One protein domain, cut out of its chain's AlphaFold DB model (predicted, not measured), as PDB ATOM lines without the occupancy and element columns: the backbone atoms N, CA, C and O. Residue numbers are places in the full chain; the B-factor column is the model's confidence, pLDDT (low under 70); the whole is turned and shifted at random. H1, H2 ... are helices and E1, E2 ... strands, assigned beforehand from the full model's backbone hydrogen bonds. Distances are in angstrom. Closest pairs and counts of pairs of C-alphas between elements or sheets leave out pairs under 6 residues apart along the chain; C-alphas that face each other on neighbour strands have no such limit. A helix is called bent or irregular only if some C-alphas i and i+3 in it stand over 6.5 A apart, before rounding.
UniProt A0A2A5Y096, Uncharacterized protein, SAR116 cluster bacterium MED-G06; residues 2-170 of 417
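AT A GLANCE: This is residues 2 to 170 of the 417 residues of an uncharacterized protein of SAR116 cluster bacterium MED-G06 (UniProt A0A2A5Y096). The long helix H3 forms the core, with a small two-stranded sheet, E1 and E2, along one side of it, the bent helix H4 running back along another, and the short helix H1 on a further side. From the end of H3 a long, bent hairpin of two strands, E3 and E4, reaches away as an arm and makes one end of the longest axis, while residues 144 to 170, with no named element, run out and back near the H1 and H4 side. The printed part has 169 residues with four named helices and four named strands, in the order H1 H2 E1 E2 H3 E3 E4 H4, mixed in class. E1 and E2 are parallel, E3 and E4 antiparallel. The whole is compact, with a radius of gyration of the C-alphas of 17.0 A, yet elongated in outline, spanning 61 by 37 by 31 A.

IN THESE COORDINATES: H1 covers residues 2 to 9, beginning at C-alpha 2 (-16.619, 9.299, 47.057), and H2 residues 12 to 15. Strands E1, residues 19 to 25, and E2, residues 52 to 58, measure 19.6 A and 20.3 A. H3, residues 63 to 81, is 26.5 A long. E3, residues 85 to 94, measures 23.9 A and bends by 67 degrees at residue 91; E4, residues 97 to 106, measures 26.5 A and bends by 54 degrees at residue 100. H4, residues 123 to 143, was assigned as one helix by its hydrogen bonds but is bent, with C-alphas 130 and 133 6.7 A apart; its arms are H4a, residues 123 to 130, and H4b, residues 133 to 143, ending at C-alpha 143 (-15.101, 20.061, 54.323).

HOW THE PARTS SIT: H1 touches H3 at a steep tilt of 42 degrees, the same way, closest at the C-alphas of Leu 9 and Ser 78, 6.1 A. H2 is close to H1 but not clearly touching. In the parallel pair E1 and E2, N 21 and O 53 are 2.9 A apart, within hydrogen-bond range. The closest C-alphas of E2 and H3 are those of Ser 58 and Ala 66, 6.0 A. In the hairpin E3 and E4, N 88 and O 103 are within range at 2.8 A. H3 touches H4a with residues 72 to 79 alone, opposite ways at a shallow tilt of 32 degrees, only just short of steep; the closest C-alphas, of His 72 and Ala 128, are 5.5 A apart. Every O i to N i+4 pair is within range in H1, H3, H4a and H4b; H2 is too short for one.

THE WHOLE: The C-alphas of Gly 96 and Pro 170, the two farthest apart, are 61.9 A from each other. The printed part has no cut; the links E1 to E2 and E4 to H4 are long. Mean pLDDT of the printed part is 90.7, with residues 155, 157 and 167 to 170 under 70.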
ATOM      1  N   ALA A   2     -15.750  10.468  47.308       86.31
ATOM      2  CA  ALA A   2     -16.619   9.299  47.057       86.31
ATOM      3  C   ALA A   2     -17.008   8.508  48.330       86.31
ATOM      4  O   ALA A   2     -18.160   8.102  48.503       86.31
ATOM      5  N   ARG A   3     -16.078   8.371  49.281       88.44
ATOM      6  CA  ARG A   3     -16.299   7.783  50.611       88.44
ATOM      7  C   ARG A   3     -17.416   8.455  51.423       88.44
ATOM      8  O   ARG A   3     -18.180   7.760  52.099       88.44
ATOM      9  N   TYR A   4     -17.537   9.781  51.350       92.50
ATOM     10  CA  TYR A   4     -18.613  10.539  51.992       92.50
ATOM     11  C   TYR A   4     -19.964  10.239  51.329       92.50
ATOM     12  O   TYR A   4     -20.926   9.902  52.022       92.50
ATOM     13  N   MET A   5     -20.018  10.242  49.994       94.25
ATOM     14  CA  MET A   5     -21.219   9.873  49.232       94.25
ATOM     15  C   MET A   5     -21.680   8.457  49.573       94.25
ATOM     16  O   MET A   5     -22.852   8.221  49.874       94.25
ATOM     17  N   ALA A   6     -20.741   7.510  49.639       92.44
ATOM     18  CA  ALA A   6     -21.033   6.146  50.048       92.44
ATOM     19  C   ALA A   6     -21.556   6.068  51.500       92.44
ATOM     20  O   ALA A   6     -22.387   5.214  51.829       92.44
ATOM     21  N   ALA A   7     -21.089   6.955  52.384       92.75
ATOM     22  CA  ALA A   7     -21.586   7.066  53.749       92.75
ATOM     23  C   ALA A   7     -23.002   7.669  53.824       92.75
ATOM     24  O   ALA A   7     -23.798   7.179  54.627       92.75
ATOM     25  N   ARG A   8     -23.342   8.649  52.967       94.38
ATOM     26  CA  ARG A   8     -24.699   9.217  52.847       94.38
ATOM     27  C   ARG A   8     -25.690   8.213  52.252       94.38
ATOM     28  O   ARG A   8     -26.811   8.140  52.736       94.38
ATOM     29  N   LEU A   9     -25.290   7.423  51.252       94.81
ATOM     30  CA  LEU A   9     -26.212   6.636  50.413       94.81
ATOM     31  C   LEU A   9     -26.396   5.161  50.804       94.81
ATOM     32  O   LEU A   9     -27.374   4.537  50.380       94.81
ATOM     33  N   PHE A  10     -25.482   4.576  51.585       93.25
ATOM     34  CA  PHE A  10     -25.489   3.141  51.898       93.25
ATOM     35  C   PHE A  10     -25.273   2.867  53.387       93.25
ATOM     36  O   PHE A  10     -24.512   3.553  54.063       93.25
ATOM     37  N   THR A  11     -25.856   1.781  53.899       91.56
ATOM     38  CA  THR A  11     -25.501   1.253  55.226       91.56
ATOM     39  C   THR A  11     -24.061   0.729  55.262       91.56
ATOM     40  O   THR A  11     -23.518   0.271  54.257       91.56
ATOM     41  N   THR A  12     -23.462   0.657  56.455       90.62
ATOM     42  CA  THR A  12     -22.154   0.007  56.672       90.62
ATOM     43  C   THR A  12     -22.120  -1.444  56.165       90.62
ATOM     44  O   THR A  12     -21.086  -1.902  55.684       90.62
ATOM     45  N   ARG A  13     -23.246  -2.172  56.228       92.06
ATOM     46  CA  ARG A  13     -23.361  -3.538  55.688       92.06
ATOM     47  C   ARG A  13     -23.333  -3.557  54.159       92.06
ATOM     48  O   ARG A  13     -22.699  -4.441  53.594       92.06
ATOM     49  N   GLN A  14     -24.010  -2.609  53.507       93.19
ATOM     50  CA  GLN A  14     -23.971  -2.464  52.051       93.19
ATOM     51  C   GLN A  14     -22.569  -2.068  51.588       93.19
ATOM     52  O   GLN A  14     -22.023  -2.777  50.755       93.19
ATOM     53  N   ARG A  15     -21.926  -1.054  52.187       93.38
ATOM     54  CA  ARG A  15     -20.554  -0.648  51.809       93.38
ATOM     55  C   ARG A  15     -19.537  -1.799  51.846       93.38
ATOM     56  O   ARG A  15     -18.710  -1.893  50.959       93.38
ATOM     57  N   LYS A  16     -19.640  -2.719  52.814       91.81
ATOM     58  CA  LYS A  16     -18.795  -3.934  52.896       91.81
ATOM     59  C   LYS A  16     -19.088  -5.007  51.830       91.81
ATOM     60  O   LYS A  16     -18.399  -6.020  51.791       91.81
ATOM     61  N   ALA A  17     -20.149  -4.851  51.042       91.00
ATOM     62  CA  ALA A  17     -20.624  -5.830  50.066       91.00
ATOM     63  C   ALA A  17     -20.691  -5.284  48.626       91.00
ATOM     64  O   ALA A  17     -21.093  -6.034  47.733       91.00
ATOM     65  N   LEU A  18     -20.330  -4.013  48.427       94.25
ATOM     66  CA  LEU A  18     -20.254  -3.321  47.143       94.25
ATOM     67  C   LEU A  18     -18.779  -3.091  46.791       94.25
ATOM     68  O   LEU A  18     -17.995  -2.705  47.650       94.25
ATOM     69  N   SER A  19     -18.430  -3.293  45.526       94.25
ATOM     70  CA  SER A  19     -17.163  -2.905  44.915       94.25
ATOM     71  C   SER A  19     -17.485  -1.868  43.847       94.25
ATOM     72  O   SER A  19     -18.183  -2.186  42.883       94.25
ATOM     73  N   VAL A  20     -17.009  -0.641  44.038       93.88
ATOM     74  CA  VAL A  20     -17.145   0.462  43.082       93.88
ATOM     75  C   VAL A  20     -15.733   0.888  42.710       93.88
ATOM     76  O   VAL A  20     -14.954   1.215  43.600       93.88
ATOM     77  N   ILE A  21     -15.407   0.835  41.424       93.69
ATOM     78  CA  ILE A  21     -14.157   1.345  40.856       93.69
ATOM     79  C   ILE A  21     -14.492   2.664  40.159       93.69
ATOM     80  O   ILE A  21     -15.484   2.740  39.430       93.69
ATOM     81  N   ILE A  22     -13.704   3.702  40.434       93.12
ATOM     82  CA  ILE A  22     -13.840   5.032  39.837       93.12
ATOM     83  C   ILE A  22     -12.481   5.378  39.236       93.12
ATOM     84  O   ILE A  22     -11.563   5.759  39.961       93.12
ATOM     85  N   ASP A  23     -12.356   5.223  37.924       92.94
ATOM     86  CA  ASP A  23     -11.162   5.628  37.194       92.94
ATOM     87  C   ASP A  23     -11.250   7.120  36.882       92.94
ATOM     88  O   ASP A  23     -12.243   7.592  36.324       92.94
ATOM     89  N   LEU A  24     -10.213   7.877  37.229       90.50
ATOM     90  CA  LEU A  24     -10.160   9.314  36.972       90.50
ATOM     91  C   LEU A  24      -9.251   9.622  35.792       90.50
ATOM     92  O   LEU A  24      -8.168   9.054  35.651       90.50
ATOM     93  N   THR A  25      -9.691  10.551  34.950       90.38
ATOM     94  CA  THR A  25      -8.945  10.980  33.768       90.38
ATOM     95  C   THR A  25      -9.057  12.484  33.551       90.38
ATOM     96  O   THR A  25     -10.121  13.075  33.717       90.38
ATOM     97  N   SER A  26      -7.958  13.112  33.136       91.25
ATOM     98  CA  SER A  26      -7.949  14.499  32.656       91.25
ATOM     99  C   SER A  26      -8.431  14.629  31.206       91.25
ATOM    100  O   SER A  26      -8.635  15.738  30.722       91.25
ATOM    101  N   GLN A  27      -8.634  13.515  30.494       93.31
ATOM    102  CA  GLN A  27      -9.233  13.525  29.159       93.31
ATOM    103  C   GLN A  27     -10.751  13.750  29.259       93.31
ATOM    104  O   GLN A  27     -11.361  13.290  30.227       93.31
ATOM    105  N   PRO A  28     -11.408  14.374  28.263       91.12
ATOM    106  CA  PRO A  28     -12.862  14.582  28.231       91.12
ATOM    107  C   PRO A  28     -13.636  13.292  27.880       91.12
ATOM    108  O   PRO A  28     -14.499  13.273  27.005       91.12
ATOM    109  N   VAL A  29     -13.313  12.185  28.554       89.25
ATOM    110  CA  VAL A  29     -13.904  10.853  28.363       89.25
ATOM    111  C   VAL A  29     -14.634  10.452  29.640       89.25
ATOM    112  O   VAL A  29     -14.058  10.478  30.725       89.25
ATOM    113  N   ARG A  30     -15.908  10.069  29.516       88.69
ATOM    114  CA  ARG A  30     -16.734   9.563  30.621       88.69
ATOM    115  C   ARG A  30     -17.289   8.189  30.255       88.69
ATOM    116  O   ARG A  30     -17.793   8.007  29.148       88.69
ATOM    117  N   VAL A  31     -17.230   7.244  31.189       94.25
ATOM    118  CA  VAL A  31     -17.827   5.907  31.071       94.25
ATOM    119  C   VAL A  31     -18.729   5.711  32.295       94.25
ATOM    120  O   VAL A  31     -18.209   5.454  33.376       94.25
ATOM    121  N   PRO A  32     -20.056   5.897  32.179       94.19
ATOM    122  CA  PRO A  32     -20.975   5.780  33.312       94.19
ATOM    123  C   PRO A  32     -21.214   4.315  33.706       94.19
ATOM    124  O   PRO A  32     -20.904   3.389  32.948       94.19
ATOM    125  N   VAL A  33     -21.841   4.092  34.865       95.31
ATOM    126  CA  VAL A  33     -22.200   2.750  35.328       95.31
ATOM    127  C   VAL A  33     -23.223   2.152  34.370       95.31
ATOM    128  O   VAL A  33     -24.340   2.642  34.193       95.31
ATOM    129  N   THR A  34     -22.856   1.041  33.738       95.62
ATOM    130  CA  THR A  34     -23.713   0.458  32.704       95.62
ATOM    131  C   THR A  34     -25.028  -0.079  33.280       95.62
ATOM    132  O   THR A  34     -25.093  -0.641  34.377       95.62
ATOM    133  N   ARG A  35     -26.095  -0.028  32.473       95.31
ATOM    134  CA  ARG A  35     -27.400  -0.649  32.780       95.31
ATOM    135  C   ARG A  35     -27.292  -2.126  33.183       95.31
ATOM    136  O   ARG A  35     -28.089  -2.604  33.986       95.31
ATOM    137  N   ALA A  36     -26.298  -2.838  32.645       93.56
ATOM    138  CA  ALA A  36     -26.005  -4.226  32.988       93.56
ATOM    139  C   ALA A  36     -25.432  -4.375  34.411       93.56
ATOM    140  O   ALA A  36     -25.831  -5.298  35.120       93.56
ATOM    141  N   MET A  37     -24.562  -3.457  34.854       96.38
ATOM    142  CA  MET A  37     -24.038  -3.415  36.229       96.38
ATOM    143  C   MET A  37     -25.136  -3.093  37.252       96.38
ATOM    144  O   MET A  37     -25.143  -3.668  38.335       96.38
ATOM    145  N   LEU A  38     -26.109  -2.244  36.898       96.69
ATOM    146  CA  LEU A  38     -27.301  -1.964  37.719       96.69
ATOM    147  C   LEU A  38     -28.329  -3.119  37.732       96.69
ATOM    148  O   LEU A  38     -29.304  -3.081  38.489       96.69
ATOM    149  N   GLY A  39     -28.141  -4.144  36.897       93.94
ATOM    150  CA  GLY A  39     -29.048  -5.281  36.772       93.94
ATOM    151  C   GLY A  39     -28.971  -6.272  37.948       93.94
ATOM    152  O   GLY A  39     -27.926  -6.437  38.579       93.94
ATOM    153  N   PRO A  40     -30.062  -6.998  38.254       91.12
ATOM    154  CA  PRO A  40     -30.069  -8.001  39.314       91.12
ATOM    155  C   PRO A  40     -29.150  -9.184  38.971       91.12
ATOM    156  O   PRO A  40     -29.265  -9.805  37.912       91.12
ATOM    157  N   GLN A  41     -28.282  -9.559  39.908       89.94
ATOM    158  CA  GLN A  41     -27.354 -10.678  39.745       89.94
ATOM    159  C   GLN A  41     -28.064 -12.025  39.960       89.94
ATOM    160  O   GLN A  41     -28.944 -12.158  40.816       89.94
ATOM    161  N   LYS A  42     -27.670 -13.052  39.198       85.69
ATOM    162  CA  LYS A  42     -28.192 -14.421  39.362       85.69
ATOM    163  C   LYS A  42     -27.737 -15.022  40.696       85.69
ATOM    164  O   LYS A  42     -26.619 -14.791  41.151       85.69
ATOM    165  N   SER A  43     -28.602 -15.818  41.313       85.69
ATOM    166  CA  SER A  43     -28.364 -16.514  42.581       85.69
ATOM    167  C   SER A  43     -28.909 -17.940  42.487       85.69
ATOM    168  O   SER A  43     -29.839 -18.189  41.725       85.69
ATOM    169  N   GLY A  44     -28.353 -18.878  43.266       77.12
ATOM    170  CA  GLY A  44     -28.809 -20.279  43.288       77.12
ATOM    171  C   GLY A  44     -30.290 -20.436  43.660       77.12
ATOM    172  O   GLY A  44     -30.941 -21.380  43.225       77.12
ATOM    173  N   LEU A  45     -30.840 -19.455  44.381       79.88
ATOM    174  CA  LEU A  45     -32.274 -19.201  44.449       79.88
ATOM    175  C   LEU A  45     -32.526 -17.716  44.143       79.88
ATOM    176  O   LEU A  45     -31.937 -16.843  44.792       79.88
ATOM    177  N   GLY A  46     -33.377 -17.439  43.153       84.19
ATOM    178  CA  GLY A  46     -33.813 -16.090  42.776       84.19
ATOM    179  C   GLY A  46     -32.707 -15.163  42.248       84.19
ATOM    180  O   GLY A  46     -31.778 -15.578  41.554       84.19
ATOM    181  N   THR A  47     -32.831 -13.877  42.572       86.88
ATOM    182  CA  THR A  47     -31.881 -12.819  42.209       86.88
ATOM    183  C   THR A  47     -31.310 -12.133  43.448       86.88
ATOM    184  O   THR A  47     -31.887 -12.188  44.536       86.88
ATOM    185  N   ARG A  48     -30.155 -11.484  43.292       89.75
ATOM    186  CA  ARG A  48     -29.498 -10.662  44.317       89.75
ATOM    187  C   ARG A  48     -29.297  -9.230  43.806       89.75
ATOM    188  O   ARG A  48     -29.211  -9.042  42.590       89.75
ATOM    189  N   PRO A  49     -29.204  -8.231  44.704       90.44
ATOM    190  CA  PRO A  49     -28.803  -6.880  44.323       90.44
ATOM    191  C   PRO A  49     -27.432  -6.878  43.627       90.44
ATOM    192  O   PRO A  49     -26.603  -7.739  43.949       90.44
ATOM    193  N   PRO A  50     -27.181  -5.933  42.706       94.19
ATOM    194  CA  PRO A  50     -25.872  -5.766  42.089       94.19
ATOM    195  C   PRO A  50     -24.798  -5.378  43.111       94.19
ATOM    196  O   PRO A  50     -25.099  -4.840  44.180       94.19
ATOM    197  N   LYS A  51     -23.538  -5.690  42.787       94.88
ATOM    198  CA  LYS A  51     -22.396  -5.531  43.703       94.88
ATOM    199  C   LYS A  51     -21.117  -4.975  43.094       94.88
ATOM    200  O   LYS A  51     -20.233  -4.607  43.857       94.88
ATOM    201  N   GLN A  52     -20.977  -5.003  41.776       94.75
ATOM    202  CA  GLN A  52     -19.744  -4.655  41.077       94.75
ATOM    203  C   GLN A  52     -20.078  -3.569  40.069       94.75
ATOM    204  O   GLN A  52     -20.966  -3.760  39.237       94.75
ATOM    205  N   PHE A  53     -19.392  -2.443  40.200       96.31
ATOM    206  CA  PHE A  53     -19.603  -1.243  39.410       96.31
ATOM    207  C   PHE A  53     -18.244  -0.649  39.074       96.31
ATOM    208  O   PHE A  53     -17.326  -0.678  39.893       96.31
ATOM    209  N   GLU A  54     -18.147  -0.112  37.874       95.38
ATOM    210  CA  GLU A  54     -16.950   0.489  37.314       95.38
ATOM    211  C   GLU A  54     -17.427   1.694  36.509       95.38
ATOM    212  O   GLU A  54     -18.450   1.611  35.820       95.38
ATOM    213  N   MET A  55     -16.744   2.819  36.674       94.62
ATOM    214  CA  MET A  55     -17.016   4.053  35.950       94.62
ATOM    215  C   MET A  55     -15.704   4.790  35.690       94.62
ATOM    216  O   MET A  55     -14.799   4.752  36.520       94.62
ATOM    217  N   THR A  56     -15.635   5.514  34.579       94.12
ATOM    218  CA  THR A  56     -14.562   6.472  34.300       94.12
ATOM    219  C   THR A  56     -15.135   7.879  34.359       94.12
ATOM    220  O   THR A  56     -16.102   8.186  33.653       94.12
ATOM    221  N   VAL A  57     -14.542   8.744  35.176       94.44
ATOM    222  CA  VAL A  57     -14.980  10.126  35.378       94.44
ATOM    223  C   VAL A  57     -13.887  11.088  34.926       94.44
ATOM    224  O   VAL A  57     -12.716  10.956  35.281       94.44
ATOM    225  N   SER A  58     -14.292  12.068  34.122       94.06
ATOM    226  CA  SER A  58     -13.413  13.116  33.618       94.06
ATOM    227  C   SER A  58     -13.344  14.287  34.593       94.06
ATOM    228  O   SER A  58     -14.385  14.756  35.042       94.06
ATOM    229  N   THR A  59     -12.144  14.803  34.854       94.06
ATOM    230  CA  THR A  59     -11.917  16.080  35.557       94.06
ATOM    231  C   THR A  59     -11.729  17.264  34.600       94.06
ATOM    232  O   THR A  59     -11.502  18.382  35.054       94.06
ATOM    233  N   ALA A  60     -11.851  17.055  33.281       92.38
ATOM    234  CA  ALA A  60     -11.589  18.073  32.257       92.38
ATOM    235  C   ALA A  60     -12.535  19.289  32.318       92.38
ATOM    236  O   ALA A  60     -12.179  20.361  31.842       92.38
ATOM    237  N   ALA A  61     -13.730  19.122  32.897       91.38
ATOM    238  CA  ALA A  61     -14.711  20.187  33.130       91.38
ATOM    239  C   ALA A  61     -14.698  20.700  34.589       91.38
ATOM    240  O   ALA A  61     -15.672  21.286  35.058       91.38
ATOM    241  N   GLY A  62     -13.608  20.448  35.320       92.31
ATOM    242  CA  GLY A  62     -13.443  20.829  36.717       92.31
ATOM    243  C   GLY A  62     -13.881  19.748  37.710       92.31
ATOM    244  O   GLY A  62     -14.642  18.825  37.416       92.31
ATOM    245  N   ILE A  63     -13.380  19.869  38.940       89.81
ATOM    246  CA  ILE A  63     -13.556  18.852  39.986       89.81
ATOM    247  C   ILE A  63     -15.004  18.804  40.501       89.81
ATOM    248  O   ILE A  63     -15.499  17.737  40.864       89.81
ATOM    249  N   ARG A  64     -15.720  19.939  40.487       93.44
ATOM    250  CA  ARG A  64     -17.134  20.010  40.893       93.44
ATOM    251  C   ARG A  64     -18.045  19.211  39.951       93.44
ATOM    252  O   ARG A  64     -18.896  18.473  40.438       93.44
ATOM    253  N   ASP A  65     -17.835  19.298  38.636       93.81
ATOM    254  CA  ASP A  65     -18.540  18.473  37.640       93.81
ATOM    255  C   ASP A  65     -18.207  16.982  37.821       93.81
ATOM    256  O   ASP A  65     -19.122  16.163  37.930       93.81
ATOM    257  N   ALA A  66     -16.924  16.632  37.977       93.69
ATOM    258  CA  ALA A  66     -16.510  15.256  38.255       93.69
ATOM    259  C   ALA A  66     -17.194  14.689  39.518       93.69
ATOM    260  O   ALA A  66     -17.673  13.552  39.527       93.69
ATOM    261  N   ALA A  67     -17.294  15.494  40.577       94.75
ATOM    262  CA  ALA A  67     -17.967  15.129  41.818       94.75
ATOM    263  C   ALA A  67     -19.489  14.954  41.647       94.75
ATOM    264  O   ALA A  67     -20.060  14.037  42.246       94.75
ATOM    265  N   GLU A  68     -20.146  15.779  40.824       96.25
ATOM    266  CA  GLU A  68     -21.568  15.617  40.489       96.25
ATOM    267  C   GLU A  68     -21.821  14.345  39.663       96.25
ATOM    268  O   GLU A  68     -22.768  13.617  39.967       96.25
ATOM    269  N   VAL A  69     -20.944  14.002  38.710       96.00
ATOM    270  CA  VAL A  69     -21.008  12.726  37.971       96.00
ATOM    271  C   VAL A  69     -20.876  11.536  38.929       96.00
ATOM    272  O   VAL A  69     -21.733  10.653  38.927       96.00
ATOM    273  N   VAL A  70     -19.867  11.527  39.811       96.50
ATOM    274  CA  VAL A  70     -19.705  10.466  40.828       96.50
ATOM    275  C   VAL A  70     -20.948  10.350  41.719       96.50
ATOM    276  O   VAL A  70     -21.395   9.239  42.017       96.50
ATOM    277  N   ALA A  71     -21.533  11.474  42.142       97.69
ATOM    278  CA  ALA A  71     -22.746  11.471  42.954       97.69
ATOM    279  C   ALA A  71     -23.950  10.879  42.193       97.69
ATOM    280  O   ALA A  71     -24.671  10.059  42.765       97.69
ATOM    281  N   HIS A  72     -24.134  11.228  40.915       98.12
ATOM    282  CA  HIS A  72     -25.210  10.713  40.059       98.12
ATOM    283  C   HIS A  72     -25.142   9.184  39.901       98.12
ATOM    284  O   HIS A  72     -26.122   8.472  40.139       98.12
ATOM    285  N   GLU A  73     -23.958   8.654  39.593       97.50
ATOM    286  CA  GLU A  73     -23.745   7.213  39.431       97.50
ATOM    287  C   GLU A  73     -23.941   6.451  40.758       97.50
ATOM    288  O   GLU A  73     -24.610   5.411  40.806       97.50
ATOM    289  N   LEU A  74     -23.444   6.989  41.880       97.81
ATOM    290  CA  LEU A  74     -23.672   6.407  43.211       97.81
ATOM    291  C   LEU A  74     -25.154   6.448  43.632       97.81
ATOM    292  O   LEU A  74     -25.614   5.534  44.329       97.81
ATOM    293  N   LEU A  75     -25.920   7.452  43.194       97.75
ATOM    294  CA  LEU A  75     -27.371   7.527  43.398       97.75
ATOM    295  C   LEU A  75     -28.093   6.396  42.655       97.75
ATOM    296  O   LEU A  75     -28.909   5.702  43.270       97.75
ATOM    297  N   HIS A  76     -27.743   6.117  41.396       97.69
ATOM    298  CA  HIS A  76     -28.273   4.960  40.663       97.69
ATOM    299  C   HIS A  76     -27.897   3.621  41.305       97.69
ATOM    300  O   HIS A  76     -28.759   2.744  41.449       97.69
ATOM    301  N   ILE A  77     -26.657   3.472  41.783       97.19
ATOM    302  CA  ILE A  77     -26.248   2.290  42.553       97.19
ATOM    303  C   ILE A  77     -27.108   2.159  43.820       97.19
ATOM    304  O   ILE A  77     -27.603   1.069  44.110       97.19
ATOM    305  N   SER A  78     -27.371   3.245  44.556       95.81
ATOM    306  CA  SER A  78     -28.243   3.216  45.743       95.81
ATOM    307  C   SER A  78     -29.692   2.855  45.405       95.81
ATOM    308  O   SER A  78     -30.294   2.012  46.080       95.81
ATOM    309  N   GLN A  79     -30.248   3.411  44.327       95.69
ATOM    310  CA  GLN A  79     -31.581   3.064  43.833       95.69
ATOM    311  C   GLN A  79     -31.683   1.570  43.472       95.69
ATOM    312  O   GLN A  79     -32.672   0.926  43.841       95.69
ATOM    313  N   ALA A  80     -30.668   1.000  42.813       95.06
ATOM    314  CA  ALA A  80     -30.627  -0.411  42.426       95.06
ATOM    315  C   ALA A  80     -30.418  -1.356  43.625       95.06
ATOM    316  O   ALA A  80     -31.172  -2.312  43.821       95.06
ATOM    317  N   VAL A  81     -29.439  -1.061  44.485       93.62
ATOM    318  CA  VAL A  81     -29.083  -1.880  45.658       93.62
ATOM    319  C   VAL A  81     -30.213  -1.928  46.692       93.62
ATOM    320  O   VAL A  81     -30.422  -2.964  47.327       93.62
ATOM    321  N   ASN A  82     -30.980  -0.842  46.840       91.69
ATOM    322  CA  ASN A  82     -32.162  -0.789  47.708       91.69
ATOM    323  C   ASN A  82     -33.458  -1.271  47.013       91.69
ATOM    324  O   ASN A  82     -34.536  -1.206  47.607       91.69
ATOM    325  N   GLY A  83     -33.384  -1.767  45.769       90.50
ATOM    326  CA  GLY A  83     -34.520  -2.341  45.037       90.50
ATOM    327  C   GLY A  83     -35.606  -1.335  44.640       90.50
ATOM    328  O   GLY A  83     -36.757  -1.729  44.431       90.50
ATOM    329  N   ARG A  84     -35.264  -0.042  44.560       92.75
ATOM    330  CA  ARG A  84     -36.150   1.025  44.061       92.75
ATOM    331  C   ARG A  84     -36.115   1.101  42.541       92.75
ATOM    332  O   ARG A  84     -37.166   1.234  41.926       92.75
ATOM    333  N   LEU A  85     -34.936   0.953  41.947       95.12
ATOM    334  CA  LEU A  85     -34.753   0.770  40.514       95.12
ATOM    335  C   LEU A  85     -34.424  -0.699  40.242       95.12
ATOM    336  O   LEU A  85     -33.574  -1.287  40.903       95.12
ATOM    337  N   LEU A  86     -35.107  -1.306  39.276       95.19
ATOM    338  CA  LEU A  86     -34.787  -2.644  38.792       95.19
ATOM    339  C   LEU A  86     -34.692  -2.593  37.269       95.19
ATOM    340  O   LEU A  86     -35.719  -2.479  36.599       95.19
ATOM    341  N   ILE A  87     -33.472  -2.676  36.740       95.75
ATOM    342  CA  ILE A  87     -33.215  -2.753  35.299       95.75
ATOM    343  C   ILE A  87     -33.115  -4.225  34.891       95.75
ATOM    344  O   ILE A  87     -32.387  -5.003  35.503       95.75
ATOM    345  N   THR A  88     -33.861  -4.624  33.863       94.69
ATOM    346  CA  THR A  88     -33.840  -5.989  33.321       94.69
ATOM    347  C   THR A  88     -33.917  -5.990  31.802       94.69
ATOM    348  O   THR A  88     -34.837  -5.405  31.225       94.69
ATOM    349  N   ALA A  89     -33.010  -6.725  31.160       93.81
ATOM    350  CA  ALA A  89     -33.068  -7.007  29.732       93.81
ATOM    351  C   ALA A  89     -34.258  -7.932  29.409       93.81
ATOM    352  O   ALA A  89     -34.384  -9.032  29.954       93.81
ATOM    353  N   ALA A  90     -35.126  -7.501  28.496       92.00
ATOM    354  CA  ALA A  90     -36.327  -8.216  28.075       92.00
ATOM    355  C   ALA A  90     -36.352  -8.410  26.553       92.00
ATOM    356  O   ALA A  90     -35.976  -7.527  25.786       92.00
ATOM    357  N   LYS A  91     -36.853  -9.560  26.087       93.31
ATOM    358  CA  LYS A  91     -37.109  -9.783  24.655       93.31
ATOM    359  C   LYS A  91     -38.456  -9.154  24.281       93.31
ATOM    360  O   LYS A  91     -39.496  -9.581  24.785       93.31
ATOM    361  N   ARG A  92     -38.448  -8.161  23.390       89.38
ATOM    362  CA  ARG A  92     -39.640  -7.479  22.849       89.38
ATOM    363  C   ARG A  92     -39.694  -7.612  21.329       89.38
ATOM    364  O   ARG A  92     -38.667  -7.806  20.686       89.38
ATOM    365  N   LYS A  93     -40.896  -7.544  20.748       89.69
ATOM    366  CA  LYS A  93     -41.099  -7.522  19.292       89.69
ATOM    367  C   LYS A  93     -41.339  -6.071  18.874       89.69
ATOM    368  O   LYS A  93     -42.426  -5.560  19.110       89.69
ATOM    369  N   ILE A  94     -40.333  -5.436  18.283       83.69
ATOM    370  CA  ILE A  94     -40.366  -4.043  17.817       83.69
ATOM    371  C   ILE A  94     -40.312  -4.080  16.291       83.69
ATOM    372  O   ILE A  94     -39.429  -4.727  15.728       83.69
ATOM    373  N   ASN A  95     -41.276  -3.443  15.622       86.06
ATOM    374  CA  ASN A  95     -41.400  -3.409  14.156       86.06
ATOM    375  C   ASN A  95     -41.257  -4.800  13.504       86.06
ATOM    376  O   ASN A  95     -40.481  -5.008  12.578       86.06
ATOM    377  N   GLY A  96     -41.954  -5.800  14.054       88.12
ATOM    378  CA  GLY A  96     -41.882  -7.188  13.582       88.12
ATOM    379  C   GLY A  96     -40.703  -8.010  14.128       88.12
ATOM    380  O   GLY A  96     -40.831  -9.228  14.260       88.12
ATOM    381  N   VAL A  97     -39.601  -7.368  14.521       91.56
ATOM    382  CA  VAL A  97     -38.326  -8.013  14.876       91.56
ATOM    383  C   VAL A  97     -38.209  -8.235  16.386       91.56
ATOM    384  O   VAL A  97     -38.485  -7.342  17.186       91.56
ATOM    385  N   LYS A  98     -37.762  -9.425  16.806       92.25
ATOM    386  CA  LYS A  98     -37.418  -9.688  18.214       92.25
ATOM    387  C   LYS A  98     -36.091  -9.004  18.552       92.25
ATOM    388  O   LYS A  98     -35.058  -9.402  18.027       92.25
ATOM    389  N   ARG A  99     -36.117  -8.023  19.452       93.44
ATOM    390  CA  ARG A  99     -34.936  -7.335  19.996       93.44
ATOM    391  C   ARG A  99     -34.843  -7.569  21.503       93.44
ATOM    392  O   ARG A  99     -35.858  -7.804  22.163       93.44
ATOM    393  N   VAL A 100     -33.627  -7.539  22.038       93.38
ATOM    394  CA  VAL A 100     -33.406  -7.394  23.483       93.38
ATOM    395  C   VAL A 100     -33.411  -5.899  23.775       93.38
ATOM    396  O   VAL A 100     -32.748  -5.151  23.063       93.38
ATOM    397  N   VAL A 101     -34.185  -5.475  24.768       94.06
ATOM    398  CA  VAL A 101     -34.275  -4.081  25.217       94.06
ATOM    399  C   VAL A 101     -34.214  -4.021  26.732       94.06
ATOM    400  O   VAL A 101     -34.696  -4.937  27.407       94.06
ATOM    401  N   ASP A 102     -33.662  -2.943  27.272       95.56
ATOM    402  CA  ASP A 102     -33.670  -2.724  28.711       95.56
ATOM    403  C   ASP A 102     -35.024  -2.195  29.167       95.56
ATOM    404  O   ASP A 102     -35.612  -1.285  28.577       95.56
ATOM    405  N   THR A 103     -35.518  -2.774  30.255       96.19
ATOM    406  CA  THR A 103     -36.735  -2.325  30.922       96.19
ATOM    407  C   THR A 103     -36.416  -1.917  32.350       96.19
ATOM    408  O   THR A 103     -35.783  -2.679  33.077       96.19
ATOM    409  N   ALA A 104     -36.865  -0.734  32.755       96.56
ATOM    410  CA  ALA A 104     -36.779  -0.259  34.127       96.56
ATOM    411  C   ALA A 104     -38.116  -0.474  34.838       96.56
ATOM    412  O   ALA A 104     -39.185  -0.184  34.299       96.56
ATOM    413  N   ARG A 105     -38.063  -0.951  36.080       95.38
ATOM    414  CA  ARG A 105     -39.184  -0.925  37.021       95.38
ATOM    415  C   ARG A 105     -38.828  -0.003  38.182       95.38
ATOM    416  O   ARG A 105     -37.926  -0.313  38.954       95.38
ATOM    417  N   TRP A 106     -39.582   1.084  38.325       95.31
ATOM    418  CA  TRP A 106     -39.428   2.052  39.411       95.31
ATOM    419  C   TRP A 106     -40.384   1.759  40.572       95.31
ATOM    420  O   TRP A 106     -41.577   1.539  40.362       95.31
ATOM    421  N   MET A 107     -39.850   1.718  41.794       92.69
ATOM    422  CA  MET A 107     -40.535   1.539  43.086       92.69
ATOM    423  C   MET A 107     -41.581   0.406  43.116       92.69
ATOM    424  O   MET A 107     -42.596   0.484  43.807       92.69
ATOM    425  N   GLY A 108     -41.332  -0.672  42.364       89.62
ATOM    426  CA  GLY A 108     -42.228  -1.829  42.259       89.62
ATOM    427  C   GLY A 108     -43.387  -1.695  41.258       89.62
ATOM    428  O   GLY A 108     -44.188  -2.623  41.172       89.62
ATOM    429  N   GLY A 109     -43.460  -0.603  40.489       91.38
ATOM    430  CA  GLY A 109     -44.500  -0.339  39.488       91.38
ATOM    431  C   GLY A 109     -44.457  -1.241  38.242       91.38
ATOM    432  O   GLY A 109     -43.923  -2.355  38.251       91.38
ATOM    433  N   LYS A 110     -45.039  -0.764  37.136       93.38
ATOM    434  CA  LYS A 110     -44.996  -1.467  35.842       93.38
ATOM    435  C   LYS A 110     -43.611  -1.290  35.189       93.38
ATOM    436  O   LYS A 110     -43.097  -0.175  35.209       93.38
ATOM    437  N   PRO A 111     -42.998  -2.344  34.611       94.06
ATOM    438  CA  PRO A 111     -41.798  -2.191  33.793       94.06
ATOM    439  C   PRO A 111     -42.084  -1.381  32.524       94.06
ATOM    440  O   PRO A 111     -43.059  -1.668  31.829       94.06
ATOM    441  N   VAL A 112     -41.199  -0.443  32.203       94.44
ATOM    442  CA  VAL A 112     -41.222   0.389  30.990       94.44
ATOM    443  C   VAL A 112     -39.906   0.224  30.232       94.44
ATOM    444  O   VAL A 112     -38.867   0.013  30.858       94.44
ATOM    445  N   THR A 113     -39.928   0.270  28.900       94.94
ATOM    446  CA  THR A 113     -38.701   0.239  28.087       94.94
ATOM    447  C   THR A 113     -37.941   1.549  28.286       94.94
ATOM    448  O   THR A 113     -38.535   2.617  28.159       94.94
ATOM    449  N   ILE A 114     -36.648   1.491  28.612       93.62
ATOM    450  CA  ILE A 114     -35.878   2.700  28.966       93.62
ATOM    451  C   ILE A 114     -35.716   3.621  27.750       93.62
ATOM    452  O   ILE A 114     -35.896   4.831  27.855       93.62
ATOM    453  N   ASP A 115     -35.427   3.039  26.587       91.12
ATOM    454  CA  ASP A 115     -35.126   3.781  25.356       91.12
ATOM    455  C   ASP A 115     -36.374   4.367  24.668       91.12
ATOM    456  O   ASP A 115     -36.256   5.257  23.835       91.12
ATOM    457  N   GLU A 116     -37.573   3.912  25.048       89.62
ATOM    458  CA  GLU A 116     -38.858   4.484  24.604       89.62
ATOM    459  C   GLU A 116     -39.308   5.651  25.509       89.62
ATOM    460  O   GLU A 116     -40.283   6.337  25.206       89.62
ATOM    461  N   LEU A 117     -38.614   5.880  26.630       92.00
ATOM    462  CA  LEU A 117     -38.977   6.865  27.643       92.00
ATOM    463  C   LEU A 117     -38.018   8.061  27.589       92.00
ATOM    464  O   LEU A 117     -36.826   7.923  27.882       92.00
ATOM    465  N   ALA A 118     -38.543   9.237  27.239       92.12
ATOM    466  CA  ALA A 118     -37.801  10.499  27.271       92.12
ATOM    467  C   ALA A 118     -37.284  10.805  28.692       92.12
ATOM    468  O   ALA A 118     -37.925  10.422  29.671       92.12
ATOM    469  N   TRP A 119     -36.129  11.473  28.806       92.38
ATOM    470  CA  TRP A 119     -35.391  11.624  30.071       92.38
ATOM    471  C   TRP A 119     -36.239  12.218  31.205       92.38
ATOM    472  O   TRP A 119     -36.308  11.645  32.288       92.38
ATOM    473  N   GLN A 120     -36.993  13.282  30.923       91.69
ATOM    474  CA  GLN A 120     -37.880  13.957  31.876       91.69
ATOM    475  C   GLN A 120     -38.997  13.056  32.438       91.69
ATOM    476  O   GLN A 120     -39.547  13.333  33.499       91.69
ATOM    477  N   ASN A 121     -39.309  11.950  31.755       94.25
ATOM    478  CA  ASN A 121     -40.309  10.971  32.179       94.25
ATOM    479  C   ASN A 121     -39.693   9.784  32.946       94.25
ATOM    480  O   ASN A 121     -40.409   8.839  33.286       94.25
ATOM    481  N   ARG A 122     -38.380   9.798  33.216       95.75
ATOM    482  CA  ARG A 122     -37.656   8.763  33.966       95.75
ATOM    483  C   ARG A 122     -37.460   9.210  35.425       95.75
ATOM    484  O   ARG A 122     -36.478   9.878  35.742       95.75
ATOM    485  N   PRO A 123     -38.349   8.831  36.361       94.88
ATOM    486  CA  PRO A 123     -38.326   9.371  37.725       94.88
ATOM    487  C   PRO A 123     -37.073   9.003  38.539       94.88
ATOM    488  O   PRO A 123     -36.782   9.673  39.524       94.88
ATOM    489  N   TRP A 124     -36.325   7.967  38.144       95.56
ATOM    490  CA  TRP A 124     -35.043   7.621  38.770       95.56
ATOM    491  C   TRP A 124     -33.906   8.571  38.360       95.56
ATOM    492  O   TRP A 124     -33.067   8.882  39.201       95.56
ATOM    493  N   GLU A 125     -33.902   9.063  37.115       96.75
ATOM    494  CA  GLU A 125     -32.940  10.064  36.622       96.75
ATOM    495  C   GLU A 125     -33.228  11.426  37.253       96.75
ATOM    496  O   GLU A 125     -32.319  12.084  37.739       96.75
ATOM    497  N   VAL A 126     -34.506  11.826  37.304       95.75
ATOM    498  CA  VAL A 126     -34.929  13.106  37.897       95.75
ATOM    499  C   VAL A 126     -34.574  13.159  39.386       95.75
ATOM    500  O   VAL A 126     -34.066  14.170  39.865       95.75
ATOM    501  N   GLU A 127     -34.770  12.058  40.124       95.25
ATOM    502  CA  GLU A 127     -34.331  11.972  41.520       95.25
ATOM    503  C   GLU A 127     -32.798  12.015  41.653       95.25
ATOM    504  O   GLU A 127     -32.294  12.714  42.531       95.25
ATOM    505  N   ALA A 128     -32.053  11.302  40.799       96.25
ATOM    506  CA  ALA A 128     -30.589  11.309  40.841       96.25
ATOM    507  C   ALA A 128     -30.021  12.705  40.523       96.25
ATOM    508  O   ALA A 128     -29.208  13.230  41.280       96.25
ATOM    509  N   CYS A 129     -30.533  13.353  39.475       95.88
ATOM    510  CA  CYS A 129     -30.175  14.710  39.077       95.88
ATOM    511  C   CYS A 129     -30.453  15.736  40.187       95.88
ATOM    512  O   CYS A 129     -29.622  16.601  40.440       95.88
ATOM    513  N   HIS A 130     -31.589  15.631  40.885       95.00
ATOM    514  CA  HIS A 130     -31.890  16.514  42.012       95.00
ATOM    515  C   HIS A 130     -30.910  16.321  43.182       95.00
ATOM    516  O   HIS A 130     -30.417  17.297  43.745       95.00
ATOM    517  N   TRP A 131     -30.606  15.073  43.552       96.25
ATOM    518  CA  TRP A 131     -29.750  14.796  44.709       96.25
ATOM    519  C   TRP A 131     -28.247  14.966  44.445       96.25
ATOM    520  O   TRP A 131     -27.517  15.159  45.416       96.25
ATOM    521  N   GLN A 132     -27.772  14.943  43.190       95.94
ATOM    522  CA  GLN A 132     -26.337  15.068  42.885       95.94
ATOM    523  C   GLN A 132     -25.758  16.381  43.441       95.94
ATOM    524  O   GLN A 132     -24.846  16.355  44.267       95.94
ATOM    525  N   SER A 133     -26.345  17.525  43.078       94.00
ATOM    526  CA  SER A 133     -25.818  18.842  43.437       94.00
ATOM    527  C   SER A 133     -26.053  19.149  44.912       94.00
ATOM    528  O   SER A 133     -25.212  19.795  45.535       94.00
ATOM    529  N   VAL A 134     -27.139  18.631  45.505       95.31
ATOM    530  CA  VAL A 134     -27.392  18.721  46.953       95.31
ATOM    531  C   VAL A 134     -26.282  18.018  47.729       95.31
ATOM    532  O   VAL A 134     -25.668  18.632  48.597       95.31
ATOM    533  N   LEU A 135     -25.973  16.761  47.395       95.25
ATOM    534  CA  LEU A 135     -24.947  15.992  48.099       95.25
ATOM    535  C   LEU A 135     -23.532  16.545  47.871       95.25
ATOM    536  O   LEU A 135     -22.718  16.511  48.795       95.25
ATOM    537  N   VAL A 136     -23.229  17.050  46.667       95.12
ATOM    538  CA  VAL A 136     -21.924  17.669  46.366       95.12
ATOM    539  C   VAL A 136     -21.747  18.964  47.149       95.12
ATOM    540  O   VAL A 136     -20.711  19.156  47.781       95.12
ATOM    541  N   THR A 137     -22.774  19.814  47.184       94.25
ATOM    542  CA  THR A 137     -22.757  21.054  47.973       94.25
ATOM    543  C   THR A 137     -22.637  20.748  49.468       94.25
ATOM    544  O   THR A 137     -21.806  21.339  50.148       94.25
ATOM    545  N   GLU A 138     -23.390  19.768  49.976       93.62
ATOM    546  CA  GLU A 138     -23.319  19.330  51.375       93.62
ATOM    547  C   GLU A 138     -21.908  18.859  51.768       93.62
ATOM    548  O   GLU A 138     -21.428  19.212  52.841       93.62
ATOM    549  N   PHE A 139     -21.221  18.106  50.899       92.06
ATOM    550  CA  PHE A 139     -19.829  17.709  51.126       92.06
ATOM    551  C   PHE A 139     -18.893  18.918  51.214       92.06
ATOM    552  O   PHE A 139     -18.169  19.030  52.198       92.06
ATOM    553  N   LEU A 140     -18.930  19.812  50.215       91.31
ATOM    554  CA  LEU A 140     -18.016  20.956  50.119       91.31
ATOM    555  C   LEU A 140     -18.115  21.859  51.356       91.31
ATOM    556  O   LEU A 140     -17.098  22.165  51.980       91.31
ATOM    557  N   LEU A 141     -19.343  22.197  51.761       90.62
ATOM    558  CA  LEU A 141     -19.626  22.980  52.966       90.62
ATOM    559  C   LEU A 141     -19.120  22.279  54.246       90.62
ATOM    560  O   LEU A 141     -18.556  22.920  55.128       90.62
ATOM    561  N   LEU A 142     -19.280  20.955  54.361       87.69
ATOM    562  CA  LEU A 142     -18.776  20.204  55.520       87.69
ATOM    563  C   LEU A 142     -17.241  20.143  55.556       87.69
ATOM    564  O   LEU A 142     -16.662  20.200  56.641       87.69
ATOM    565  N   THR A 143     -16.572  20.047  54.401       84.81
ATOM    566  CA  THR A 143     -15.101  20.061  54.323       84.81
ATOM    567  C   THR A 143     -14.494  21.429  54.631       84.81
ATOM    568  O   THR A 143     -13.436  21.481  55.250       84.81
ATOM    569  N   THR A 144     -15.184  22.531  54.319       85.62
ATOM    570  CA  THR A 144     -14.776  23.893  54.726       85.62
ATOM    571  C   THR A 144     -15.136  24.224  56.184       85.62
ATOM    572  O   THR A 144     -14.968  25.357  56.631       85.62
ATOM    573  N   GLY A 145     -15.621  23.243  56.958       81.44
ATOM    574  CA  GLY A 145     -15.959  23.398  58.376       81.44
ATOM    575  C   GLY A 145     -17.311  24.067  58.645       81.44
ATOM    576  O   GLY A 145     -17.632  24.340  59.803       81.44
ATOM    577  N   GLN A 146     -18.127  24.316  57.617       84.62
ATOM    578  CA  GLN A 146     -19.469  24.875  57.775       84.62
ATOM    579  C   GLN A 146     -20.468  23.787  58.198       84.62
ATOM    580  O   GLN A 146     -20.371  22.618  57.819       84.62
ATOM    581  N   HIS A 147     -21.462  24.163  59.003       79.69
ATOM    582  CA  HIS A 147     -22.513  23.237  59.422       79.69
ATOM    583  C   HIS A 147     -23.647  23.197  58.391       79.69
ATOM    584  O   HIS A 147     -24.300  24.210  58.146       79.69
ATOM    585  N   VAL A 148     -23.955  22.006  57.876       85.25
ATOM    586  CA  VAL A 148     -25.093  21.764  56.976       85.25
ATOM    587  C   VAL A 148     -26.123  20.877  57.666       85.25
ATOM    588  O   VAL A 148     -25.757  19.911  58.343       85.25
ATOM    589  N   ASP A 149     -27.413  21.173  57.492       85.44
ATOM    590  CA  ASP A 149     -28.449  20.213  57.871       85.44
ATOM    591  C   ASP A 149     -28.492  19.060  56.861       85.44
ATOM    592  O   ASP A 149     -28.610  19.262  55.653       85.44
ATOM    593  N   GLN A 150     -28.370  17.836  57.367       87.62
ATOM    594  CA  GLN A 150     -28.240  16.639  56.546       87.62
ATOM    595  C   GLN A 150     -29.578  15.893  56.555       87.62
ATOM    596  O   GLN A 150     -29.853  15.177  57.529       87.62
ATOM    597  N   PRO A 151     -30.413  15.992  55.502       86.25
ATOM    598  CA  PRO A 151     -31.715  15.340  55.493       86.25
ATOM    599  C   PRO A 151     -31.558  13.829  55.690       86.25
ATOM    600  O   PRO A 151     -30.854  13.144  54.937       86.25
ATOM    601  N   LEU A 152     -32.215  13.319  56.735       86.56
ATOM    602  CA  LEU A 152     -32.219  11.910  57.110       86.56
ATOM    603  C   LEU A 152     -33.416  11.213  56.461       86.56
ATOM    604  O   LEU A 152     -34.567  11.541  56.743       86.56
ATOM    605  N   GLN A 153     -33.154  10.209  55.628       83.75
ATOM    606  CA  GLN A 153     -34.184   9.412  54.973       83.75
ATOM    607  C   GLN A 153     -33.904   7.923  55.171       83.75
ATOM    608  O   GLN A 153     -32.931   7.362  54.663       83.75
ATOM    609  N   THR A 154     -34.773   7.255  55.932       74.38
ATOM    610  CA  THR A 154     -34.696   5.801  56.112       74.38
ATOM    611  C   THR A 154     -34.986   5.089  54.787       74.38
ATOM    612  O   THR A 154     -35.990   5.432  54.157       74.38
ATOM    613  N   PRO A 155     -34.213   4.059  54.391       68.50
ATOM    614  CA  PRO A 155     -34.442   3.328  53.147       68.50
ATOM    615  C   PRO A 155     -35.815   2.642  53.163       68.50
ATOM    616  O   PRO A 155     -36.019   1.612  53.806       68.50
ATOM    617  N   LYS A 156     -36.771   3.207  52.427       72.31
ATOM    618  CA  LYS A 156     -38.092   2.616  52.179       72.31
ATOM    619  C   LYS A 156     -38.241   2.394  50.679       72.31
ATOM    620  O   LYS A 156     -37.672   3.126  49.880       72.31
ATOM    621  N   LYS A 157     -39.091   1.450  50.258       69.69
ATOM    622  CA  LYS A 157     -39.338   1.169  48.822       69.69
ATOM    623  C   LYS A 157     -39.756   2.401  47.994       69.69
ATOM    624  O   LYS A 157     -39.644   2.367  46.774       69.69
ATOM    625  N   LYS A 158     -40.239   3.464  48.651       79.00
ATOM    626  CA  LYS A 158     -40.673   4.729  48.042       79.00
ATOM    627  C   LYS A 158     -39.688   5.902  48.206       79.00
ATOM    628  O   LYS A 158     -39.953   6.955  47.650       79.00
ATOM    629  N   GLN A 159     -38.593   5.752  48.955       84.62
ATOM    630  CA  GLN A 159     -37.768   6.876  49.418       84.62
ATOM    631  C   GLN A 159     -36.269   6.569  49.308       84.62
ATOM    632  O   GLN A 159     -35.854   5.438  49.569       84.62
ATOM    633  N   LEU A 160     -35.467   7.566  48.926       89.31
ATOM    634  CA  LEU A 160     -34.012   7.442  48.842       89.31
ATOM    635  C   LEU A 160     -33.405   7.133  50.222       89.31
ATOM    636  O   LEU A 160     -33.929   7.541  51.257       89.31
ATOM    637  N   ALA A 161     -32.310   6.377  50.240       86.62
ATOM    638  CA  ALA A 161     -31.548   6.132  51.455       86.62
ATOM    639  C   ALA A 161     -30.595   7.311  51.690       86.62
ATOM    640  O   ALA A 161     -29.676   7.505  50.899       86.62
ATOM    641  N   LEU A 162     -30.811   8.080  52.760       92.31
ATOM    642  CA  LEU A 162     -29.935   9.181  53.167       92.31
ATOM    643  C   LEU A 162     -29.625   9.075  54.662       92.31
ATOM    644  O   LEU A 162     -30.494   9.271  55.509       92.31
ATOM    645  N   TYR A 163     -28.376   8.765  54.993       90.00
ATOM    646  CA  TYR A 163     -27.867   8.642  56.360       90.00
ATOM    647  C   TYR A 163     -27.113   9.904  56.772       90.00
ATOM    648  O   TYR A 163     -26.437  10.503  55.945       90.00
ATOM    649  N   ARG A 164     -27.177  10.297  58.047       86.31
ATOM    650  CA  ARG A 164     -26.371  11.413  58.571       86.31
ATOM    651  C   ARG A 164     -24.885  11.027  58.599       86.31
ATOM    652  O   ARG A 164     -24.559   9.928  59.054       86.31
ATOM    653  N   VAL A 165     -23.991  11.914  58.158       85.50
ATOM    654  CA  VAL A 165     -22.540  11.663  58.093       85.50
ATOM    655  C   VAL A 165     -21.789  12.790  58.782       85.50
ATOM    656  O   VAL A 165     -21.735  13.908  58.282       85.50
ATOM    657  N   LYS A 166     -21.146  12.471  59.908       76.81
ATOM    658  CA  LYS A 166     -20.168  13.365  60.528       76.81
ATOM    659  C   LYS A 166     -18.874  13.307  59.719       76.81
ATOM    660  O   LYS A 166     -18.172  12.297  59.777       76.81
ATOM    661  N   VAL A 167     -18.571  14.374  58.989       67.75
ATOM    662  CA  VAL A 167     -17.210  14.644  58.514       67.75
ATOM    663  C   VAL A 167     -16.424  15.168  59.725       67.75
ATOM    664  O   VAL A 167     -16.951  16.023  60.442       67.75
ATOM    665  N   PRO A 168     -15.234  14.630  60.051       57.66
ATOM    666  CA  PRO A 168     -14.370  15.244  61.052       57.66
ATOM    667  C   PRO A 168     -14.040  16.672  60.615       57.66
ATOM    668  O   PRO A 168     -13.670  16.872  59.462       57.66
ATOM    669  N   ALA A 169     -14.159  17.650  61.516       54.38
ATOM    670  CA  ALA A 169     -13.652  18.989  61.230       54.38
ATOM    671  C   ALA A 169     -12.156  18.890  60.864       54.38
ATOM    672  O   ALA A 169     -11.461  18.077  61.493       54.38
ATOM    673  N   PRO A 170     -11.657  19.672  59.885       53.97
ATOM    674  CA  PRO A 170     -10.248  19.656  59.518       53.97
ATOM    675  C   PRO A 170      -9.376  19.806  60.763       53.97
ATOM    676  O   PRO A 170      -9.531  20.757  61.535       53.97
TER     677      PRO A 170